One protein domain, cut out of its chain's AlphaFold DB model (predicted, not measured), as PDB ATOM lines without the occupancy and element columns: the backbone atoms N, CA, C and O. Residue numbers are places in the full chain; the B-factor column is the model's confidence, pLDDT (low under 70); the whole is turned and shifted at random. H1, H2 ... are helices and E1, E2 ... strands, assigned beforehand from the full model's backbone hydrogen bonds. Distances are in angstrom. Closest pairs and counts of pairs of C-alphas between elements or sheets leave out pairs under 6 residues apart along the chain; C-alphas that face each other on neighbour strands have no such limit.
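Overview. This is residues 18 to 79 of the 80 residues of an uncharacterized protein of Phycisphaerae bacterium (UniProt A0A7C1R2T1). What is the main picture? A two-stranded hairpin, E1 and E2, and two helices, H1 and H3, stand at one end, and from there a long loop reaches out to the short helix H2 and folds back; residues 42 to 48, of which 42 to 44 belong to H2, stick out. What is it made of? The 62 printed residues hold three named helices and two named strands in the order H1, H2, H3, E1, E2, a mixed class with an antiparallel sheet E1 - E2. It is only just compact, close to loose, with a radius of gyration of the C-alphas of 12.3 A and spans of 33 by 24 by 18 A.

Along the chain. Where are the strands? E1 is residues 67 to 69 and E2 residues 75 to 78, ending with C-alpha 78 at (175.277, 127.067, 114.497). Where are the helices? H3, residues 52 to 61, is 14.5 A long; H1, residues 18 to 25, is 11.0 A long and begins with C-alpha 18 at (163.203, 113.102, 102.966). H2 is residues 38 to 44, 10.6 A long.

Arrangement. How do E1 and E2 pair? They form an antiparallel hairpin at 164 degrees, with N 68 and O 77 2.8 A apart, within hydrogen-bond range. How do the helices stand? H1 and H3 only just touch, with 3 pairs of C-alphas within 8 A, the closest being Gln 21 and Leu 58 at 6.2 A, and run the same way at a steep tilt of 50 degrees. H2 is apart from H1, H3, E1 and E2. Are their backbones complete? Every O i to N i+4 pair is within hydrogen-bond range in H1 and H3, and 2 of 3 in H2.

Size, cuts and confidence. How far does it reach? The two C-alphas farthest apart, those of Val 43 and Gly 63, are 34.0 A apart. Is the printed part whole, and which link is long? It has no cut, and the link H1 to H2, 12 residues, is long. Where is confidence low? Residues 36 to 48 are under 70 in pLDDT, against a mean of 85.5 over the printed part.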
ATOM      1  N   ASP A  18     162.828 114.430 102.467       93.69
ATOM      2  CA  ASP A  18     163.203 113.102 102.966       93.69
ATOM      3  C   ASP A  18     164.404 112.535 102.199       93.69
ATOM      4  O   ASP A  18     165.332 111.982 102.793       93.69
ATOM      5  N   LEU A  19     164.443 112.727 100.871       94.19
ATOM      6  CA  LEU A  19     165.595 112.302 100.075       94.19
ATOM      7  C   LEU A  19     166.828 113.155 100.388       94.19
ATOM      8  O   LEU A  19     167.941 112.630 100.442       94.19
ATOM      9  N   ALA A  20     166.642 114.453 100.639       94.75
ATOM     10  CA  ALA A  20     167.741 115.319 101.042       94.75
ATOM     11  C   ALA A  20     168.311 114.919 102.415       94.75
ATOM     12  O   ALA A  20     169.529 114.853 102.577       94.75
ATOM     13  N   GLN A  21     167.451 114.566 103.374       96.12
ATOM     14  CA  GLN A  21     167.861 114.020 104.671       96.12
ATOM     15  C   GLN A  21     168.633 112.702 104.513       96.12
ATOM     16  O   GLN A  21     169.676 112.511 105.147       96.12
ATOM     17  N   LEU A  22     168.167 111.808 103.634       96.69
ATOM     18  CA  LEU A  22     168.889 110.580 103.322       96.69
ATOM     19  C   LEU A  22     170.276 110.899 102.755       96.69
ATOM     20  O   LEU A  22     171.262 110.367 103.249       96.69
ATOM     21  N   ALA A  23     170.384 111.806 101.782       96.75
ATOM     22  CA  ALA A  23     171.664 112.179 101.181       96.75
ATOM     23  C   ALA A  23     172.683 112.704 102.211       96.75
ATOM     24  O   ALA A  23     173.864 112.358 102.122       96.75
ATOM     25  N   LEU A  24     172.237 113.461 103.225       96.88
ATOM     26  CA  LEU A  24     173.101 113.893 104.334       96.88
ATOM     27  C   LEU A  24     173.714 112.706 105.092       96.88
ATOM     28  O   LEU A  24     174.895 112.716 105.433       96.88
ATOM     29  N   SER A  25     172.946 111.632 105.280       96.19
ATOM     30  CA  SER A  25     173.437 110.403 105.925       96.19
ATOM     31  C   SER A  25     174.445 109.623 105.066       96.19
ATOM     32  O   SER A  25     175.099 108.709 105.566       96.19
ATOM     33  N   PHE A  26     174.592 109.973 103.783       95.50
ATOM     34  CA  PHE A  26     175.489 109.323 102.821       95.50
ATOM     35  C   PHE A  26     176.629 110.238 102.337       95.50
ATOM     36  O   PHE A  26     177.295 109.925 101.349       95.50
ATOM     37  N   GLY A  27     176.900 111.337 103.051       94.19
ATOM     38  CA  GLY A  27     178.085 112.176 102.837       94.19
ATOM     39  C   GLY A  27     177.824 113.541 102.201       94.19
ATOM     40  O   GLY A  27     178.783 114.274 101.974       94.19
ATOM     41  N   ALA A  28     176.565 113.902 101.931       96.38
ATOM     42  CA  ALA A  28     176.227 115.302 101.686       96.38
ATOM     43  C   ALA A  28     176.339 116.116 102.985       96.38
ATOM     44  O   ALA A  28     176.032 115.618 104.066       96.38
ATOM     45  N   ASP A  29     176.756 117.374 102.878       96.44
ATOM     46  CA  ASP A  29     176.898 118.289 104.019       96.44
ATOM     47  C   ASP A  29     176.099 119.589 103.853       96.44
ATOM     48  O   ASP A  29     176.012 120.396 104.779       96.44
ATOM     49  N   ASP A  30     175.457 119.768 102.698       95.94
ATOM     50  CA  ASP A  30     174.678 120.948 102.371       95.94
ATOM     51  C   ASP A  30     173.242 120.565 102.018       95.94
ATOM     52  O   ASP A  30     172.968 120.033 100.947       95.94
ATOM     53  N   PHE A  31     172.289 120.871 102.899       94.00
ATOM     54  CA  PHE A  31     170.860 120.681 102.618       94.00
ATOM     55  C   PHE A  31     170.350 121.656 101.537       94.00
ATOM     56  O   PHE A  31     169.223 121.541 101.078       94.00
ATOM     57  N   GLY A  32     171.158 122.631 101.109       88.88
ATOM     58  CA  GLY A  32     170.752 123.667 100.168       88.88
ATOM     59  C   GLY A  32     169.976 124.805 100.836       88.88
ATOM     60  O   GLY A  32     169.721 124.826 102.041       88.88
ATOM     61  N   GLY A  33     169.619 125.812 100.039       81.38
ATOM     62  CA  GLY A  33     168.934 127.005 100.537       81.38
ATOM     63  C   GLY A  33     167.507 126.721 101.012       81.38
ATOM     64  O   GLY A  33     166.784 125.933 100.405       81.38
ATOM     65  N   VAL A  34     167.078 127.424 102.060       74.12
ATOM     66  CA  VAL A  34     165.663 127.523 102.446       74.12
ATOM     67  C   VAL A  34     165.040 128.647 101.623       74.12
ATOM     68  O   VAL A  34     165.571 129.759 101.594       74.12
ATOM     69  N   LEU A  35     163.924 128.377 100.944       70.56
ATOM     70  CA  LEU A  35     163.183 129.409 100.217       70.56
ATOM     71  C   LEU A  35     162.502 130.334 101.236       70.56
ATOM     72  O   LEU A  35     161.392 130.073 101.684       70.56
ATOM     73  N   MET A  36     163.195 131.403 101.635       60.41
ATOM     74  CA  MET A  36     162.720 132.337 102.665       60.41
ATOM     75  C   MET A  36     161.545 133.222 102.206       60.41
ATOM     76  O   MET A  36     160.923 133.875 103.038       60.41
ATOM     77  N   GLU A  37     161.217 133.262 100.908       54.72
ATOM     78  CA  GLU A  37     160.132 134.094 100.369       54.72
ATOM     79  C   GLU A  37     159.013 133.271  99.714       54.72
ATOM     80  O   GLU A  37     159.238 132.522  98.760       54.72
ATOM     81  N   GLU A  38     157.764 133.538 100.127       48.22
ATOM     82  CA  GLU A  38     156.531 133.026  99.498       48.22
ATOM     83  C   GLU A  38     156.441 133.309  97.986       48.22
ATOM     84  O   GLU A  38     155.705 132.629  97.265       48.22
ATOM     85  N   ARG A  39     157.167 134.318  97.485       48.06
ATOM     86  CA  ARG A  39     157.113 134.735  96.077       48.06
ATOM     87  C   ARG A  39     157.793 133.769  95.117       48.06
ATOM     88  O   ARG A  39     157.381 133.725  93.966       48.06
ATOM     89  N   VAL A  40     158.789 132.998  95.553       52.00
ATOM     90  CA  VAL A  40     159.448 132.035  94.655       52.00
ATOM     91  C   VAL A  40     158.569 130.795  94.511       52.00
ATOM     92  O   VAL A  40     158.230 130.417  93.395       52.00
ATOM     93  N   VAL A  41     158.084 130.256  95.635       51.91
ATOM     94  CA  VAL A  41     157.292 129.015  95.693       51.91
ATOM     95  C   VAL A  41     156.004 129.096  94.861       51.91
ATOM     96  O   VAL A  41     155.670 128.146  94.155       51.91
ATOM     97  N   ARG A  42     155.296 130.239  94.879       48.81
ATOM     98  CA  ARG A  42     154.044 130.415  94.111       48.81
ATOM     99  C   ARG A  42     154.242 130.479  92.594       48.81
ATOM    100  O   ARG A  42     153.289 130.212  91.870       48.81
ATOM    101  N   VAL A  43     155.430 130.845  92.109       54.53
ATOM    102  CA  VAL A  43     155.693 131.044  90.668       54.53
ATOM    103  C   VAL A  43     156.380 129.827  90.051       54.53
ATOM    104  O   VAL A  43     156.200 129.554  88.868       54.53
ATOM    105  N   THR A  44     157.134 129.061  90.843       56.41
ATOM    106  CA  THR A  44     157.900 127.902  90.364       56.41
ATOM    107  C   THR A  44     157.125 126.582  90.386       56.41
ATOM    108  O   THR A  44     157.646 125.582  89.901       56.41
ATOM    109  N   GLY A  45     155.894 126.553  90.913       60.31
ATOM    110  CA  GLY A  45     155.060 125.342  90.932       60.31
ATOM    111  C   GLY A  45     155.643 124.208  91.781       60.31
ATOM    112  O   GLY A  45     155.376 123.040  91.511       60.31
ATOM    113  N   VAL A  46     156.472 124.541  92.779       65.25
ATOM    114  CA  VAL A  46     157.151 123.542  93.616       65.25
ATOM    115  C   VAL A  46     156.134 122.807  94.480       65.25
ATOM    116  O   VAL A  46     155.327 123.438  95.161       65.25
ATOM    117  N   ALA A  47     156.205 121.477  94.489       65.94
ATOM    118  CA  ALA A  47     155.357 120.642  95.337       65.94
ATOM    119  C   ALA A  47     155.792 120.661  96.813       65.94
ATOM    120  O   ALA A  47     154.967 120.460  97.703       65.94
ATOM    121  N   TYR A  48     157.078 120.918  97.072       67.12
ATOM    122  CA  TYR A  48     157.672 120.872  98.403       67.12
ATOM    123  C   TYR A  48     158.024 122.274  98.901       67.12
ATOM    124  O   TYR A  48     158.613 123.082  98.184       67.12
ATOM    125  N   ALA A  49     157.686 122.544 100.159       78.19
ATOM    126  CA  ALA A  49     158.093 123.735 100.890       78.19
ATOM    127  C   ALA A  49     158.590 123.305 102.271       78.19
ATOM    128  O   ALA A  49     157.909 122.550 102.964       78.19
ATOM    129  N   VAL A  50     159.770 123.787 102.658       84.56
ATOM    130  CA  VAL A  50     160.337 123.567 103.991       84.56
ATOM    131  C   VAL A  50     160.588 124.901 104.672       84.56
ATOM    132  O   VAL A  50     161.072 125.852 104.057       84.56
ATOM    133  N   THR A  51     160.262 124.976 105.956       88.00
ATOM    134  CA  THR A  51     160.645 126.101 106.807       88.00
ATOM    135  C   THR A  51     162.068 125.912 107.322       88.00
ATOM    136  O   THR A  51     162.607 124.804 107.349       88.00
ATOM    137  N   LYS A  52     162.679 126.999 107.798       89.81
ATOM    138  CA  LYS A  52     163.983 126.946 108.468       89.81
ATOM    139  C   LYS A  52     164.000 125.930 109.618       89.81
ATOM    140  O   LYS A  52     164.940 125.148 109.721       89.81
ATOM    141  N   ASP A  53     162.962 125.923 110.452       91.69
ATOM    142  CA  ASP A  53     162.890 125.042 111.623       91.69
ATOM    143  C   ASP A  53     162.736 123.568 111.229       91.69
ATOM    144  O   ASP A  53     163.318 122.691 111.872       91.69
ATOM    145  N   GLN A  54     162.023 123.289 110.130       92.50
ATOM    146  CA  GLN A  54     161.951 121.944 109.555       92.50
ATOM    147  C   GLN A  54     163.322 121.483 109.064       92.50
ATOM    148  O   GLN A  54     163.745 120.389 109.418       92.50
ATOM    149  N   VAL A  55     164.055 122.324 108.327       93.62
ATOM    150  CA  VAL A  55     165.415 121.984 107.870       93.62
ATOM    151  C   VAL A  55     166.357 121.720 109.045       93.62
ATOM    152  O   VAL A  55     167.087 120.733 109.033       93.62
ATOM    153  N   ILE A  56     166.311 122.547 110.093       95.25
ATOM    154  CA  ILE A  56     167.113 122.331 111.306       95.25
ATOM    155  C   ILE A  56     166.785 120.975 111.942       95.25
ATOM    156  O   ILE A  56     167.698 120.246 112.329       95.25
ATOM    157  N   SER A  57     165.499 120.634 112.039       95.75
ATOM    158  CA  SER A  57     165.043 119.367 112.622       95.75
ATOM    159  C   SER A  57     165.508 118.172 111.785       95.75
ATOM    160  O   SER A  57     166.157 117.275 112.321       95.75
ATOM    161  N   LEU A  58     165.306 118.226 110.465       95.25
ATOM    162  CA  LEU A  58     165.724 117.184 109.524       95.25
ATOM    163  C   LEU A  58     167.233 116.922 109.581       95.25
ATOM    164  O   LEU A  58     167.649 115.768 109.627       95.25
ATOM    165  N   ILE A  59     168.060 117.974 109.619       96.12
ATOM    166  CA  ILE A  59     169.517 117.825 109.743       96.12
ATOM    167  C   ILE A  59     169.873 117.160 111.080       96.12
ATOM    168  O   ILE A  59     170.683 116.235 111.109       96.12
ATOM    169  N   ARG A  60     169.266 117.588 112.193       96.31
ATOM    170  CA  ARG A  60     169.565 117.038 113.528       96.31
ATOM    171  C   ARG A  60     169.192 115.568 113.668       96.31
ATOM    172  O   ARG A  60     169.915 114.828 114.330       96.31
ATOM    173  N   GLU A  61     168.110 115.137 113.033       96.25
ATOM    174  CA  GLU A  61     167.682 113.733 113.013       96.25
ATOM    175  C   GLU A  61     168.723 112.803 112.363       96.25
ATOM    176  O   GLU A  61     168.799 111.631 112.723       96.25
ATOM    177  N   THR A  62     169.594 113.327 111.490       96.19
ATOM    178  CA  THR A  62     170.740 112.574 110.930       96.19
ATOM    179  C   THR A  62     171.950 112.497 111.873       96.19
ATOM    180  O   THR A  62     172.952 111.862 111.550       96.19
ATOM    181  N   GLY A  63     171.894 113.153 113.037       96.25
ATOM    182  CA  GLY A  63     173.013 113.269 113.979       96.25
ATOM    183  C   GLY A  63     174.023 114.374 113.637       96.25
ATOM    184  O   GLY A  63     175.022 114.530 114.343       96.25
ATOM    185  N   LEU A  64     173.775 115.159 112.584       95.94
ATOM    186  CA  LEU A  64     174.611 116.289 112.174       95.94
ATOM    187  C   LEU A  64     174.242 117.588 112.914       95.94
ATOM    188  O   LEU A  64     173.156 117.745 113.474       95.94
ATOM    189  N   LYS A  65     175.160 118.562 112.893       96.62
ATOM    190  CA  LYS A  65     174.920 119.912 113.428       96.62
ATOM    191  C   LYS A  65     174.363 120.814 112.333       96.62
ATOM    192  O   LYS A  65     175.047 121.081 111.351       96.62
ATOM    193  N   ALA A  66     173.157 121.336 112.534       96.50
ATOM    194  CA  ALA A  66     172.576 122.322 111.629       96.50
ATOM    195  C   ALA A  66     173.313 123.667 111.741       96.50
ATOM    196  O   ALA A  66     173.441 124.227 112.833       96.50
ATOM    197  N   ALA A  67     173.770 124.207 110.612       96.38
ATOM    198  CA  ALA A  67     174.452 125.493 110.551       96.38
ATOM    199  C   ALA A  67     173.984 126.318 109.348       96.38
ATOM    200  O   ALA A  67     173.761 125.797 108.258       96.38
ATOM    201  N   GLN A  68     173.849 127.625 109.552       95.50
ATOM    202  CA  GLN A  68     173.634 128.590 108.486       95.50
ATOM    203  C   GLN A  68     174.984 128.979 107.880       95.50
ATOM    204  O   GLN A  68     175.904 129.351 108.613       95.50
ATOM    205  N   ARG A  69     175.074 128.946 106.548       95.25
ATOM    206  CA  ARG A  69     176.284 129.284 105.789       95.25
ATOM    207  C   ARG A  69     176.081 130.454 104.827       95.25
ATOM    208  O   ARG A  69     174.953 130.767 104.446       95.25
ATOM    209  N   THR A  70     177.182 131.059 104.392       95.19
ATOM    210  CA  THR A  70     177.214 131.942 103.216       95.19
ATOM    211  C   THR A  70     177.270 131.127 101.913       95.19
ATOM    212  O   THR A  70     177.371 129.895 101.923       95.19
ATOM    213  N   THR A  71     177.226 131.803 100.760       92.25
ATOM    214  CA  THR A  71     177.460 131.170  99.446       92.25
ATOM    215  C   THR A  71     178.871 130.582  99.332       92.25
ATOM    216  O   THR A  71     179.070 129.613  98.609       92.25
ATOM    217  N   GLN A  72     179.838 131.128 100.076       95.94
ATOM    218  CA  GLN A  72     181.221 130.648 100.159       95.94
ATOM    219  C   GLN A  72     181.422 129.584 101.254       95.94
ATOM    220  O   GLN A  72     182.558 129.256 101.570       95.94
ATOM    221  N   TYR A  73     180.337 129.040 101.821       95.31
ATOM    222  CA  TYR A  73     180.357 128.012 102.872       95.31
ATOM    223  C   TYR A  73     180.961 128.452 104.216       95.31
ATOM    224  O   TYR A  73     181.211 127.628 105.093       95.31
ATOM    225  N   GLU A  74     181.114 129.758 104.443       97.38
ATOM    226  CA  GLU A  74     181.493 130.267 105.762       97.38
ATOM    227  C   GLU A  74     180.330 130.105 106.743       97.38
ATOM    228  O   GLU A  74     179.189 130.465 106.433       97.38
ATOM    229  N   ILE A  75     180.613 129.578 107.936       96.50
ATOM    230  CA  ILE A  75     179.602 129.374 108.975       96.50
ATOM    231  C   ILE A  75     179.229 130.716 109.602       96.50
ATOM    232  O   ILE A  75     180.046 131.370 110.245       96.50
ATOM    233  N   VAL A  76     177.962 131.091 109.451       96.12
ATOM    234  CA  VAL A  76     177.379 132.305 110.032       96.12
ATOM    235  C   VAL A  76     176.848 132.021 111.434       96.12
ATOM    236  O   VAL A  76     177.033 132.818 112.351       96.12
ATOM    237  N   HIS A  77     176.157 130.891 111.605       96.00
ATOM    238  CA  HIS A  77     175.521 130.538 112.871       96.00
ATOM    239  C   HIS A  77     175.316 129.028 112.992       96.00
ATOM    240  O   HIS A  77     174.907 128.381 112.032       96.00
ATOM    241  N   ILE A  78     175.549 128.474 114.183       96.50
ATOM    242  CA  ILE A  78     175.277 127.067 114.497       96.50
ATOM    243  C   ILE A  78     173.988 127.003 115.310       96.50
ATOM    244  O   ILE A  78     173.884 127.630 116.360       96.50
ATOM    245  N   HIS A  79     173.026 126.216 114.840       93.44
ATOM    246  CA  HIS A  79     171.773 125.975 115.538       93.44
ATOM    247  C   HIS A  79     171.975 124.855 116.569       93.44
ATOM    248  O   HIS A  79     171.911 123.670 116.226       93.44
TER     249      HIS A  79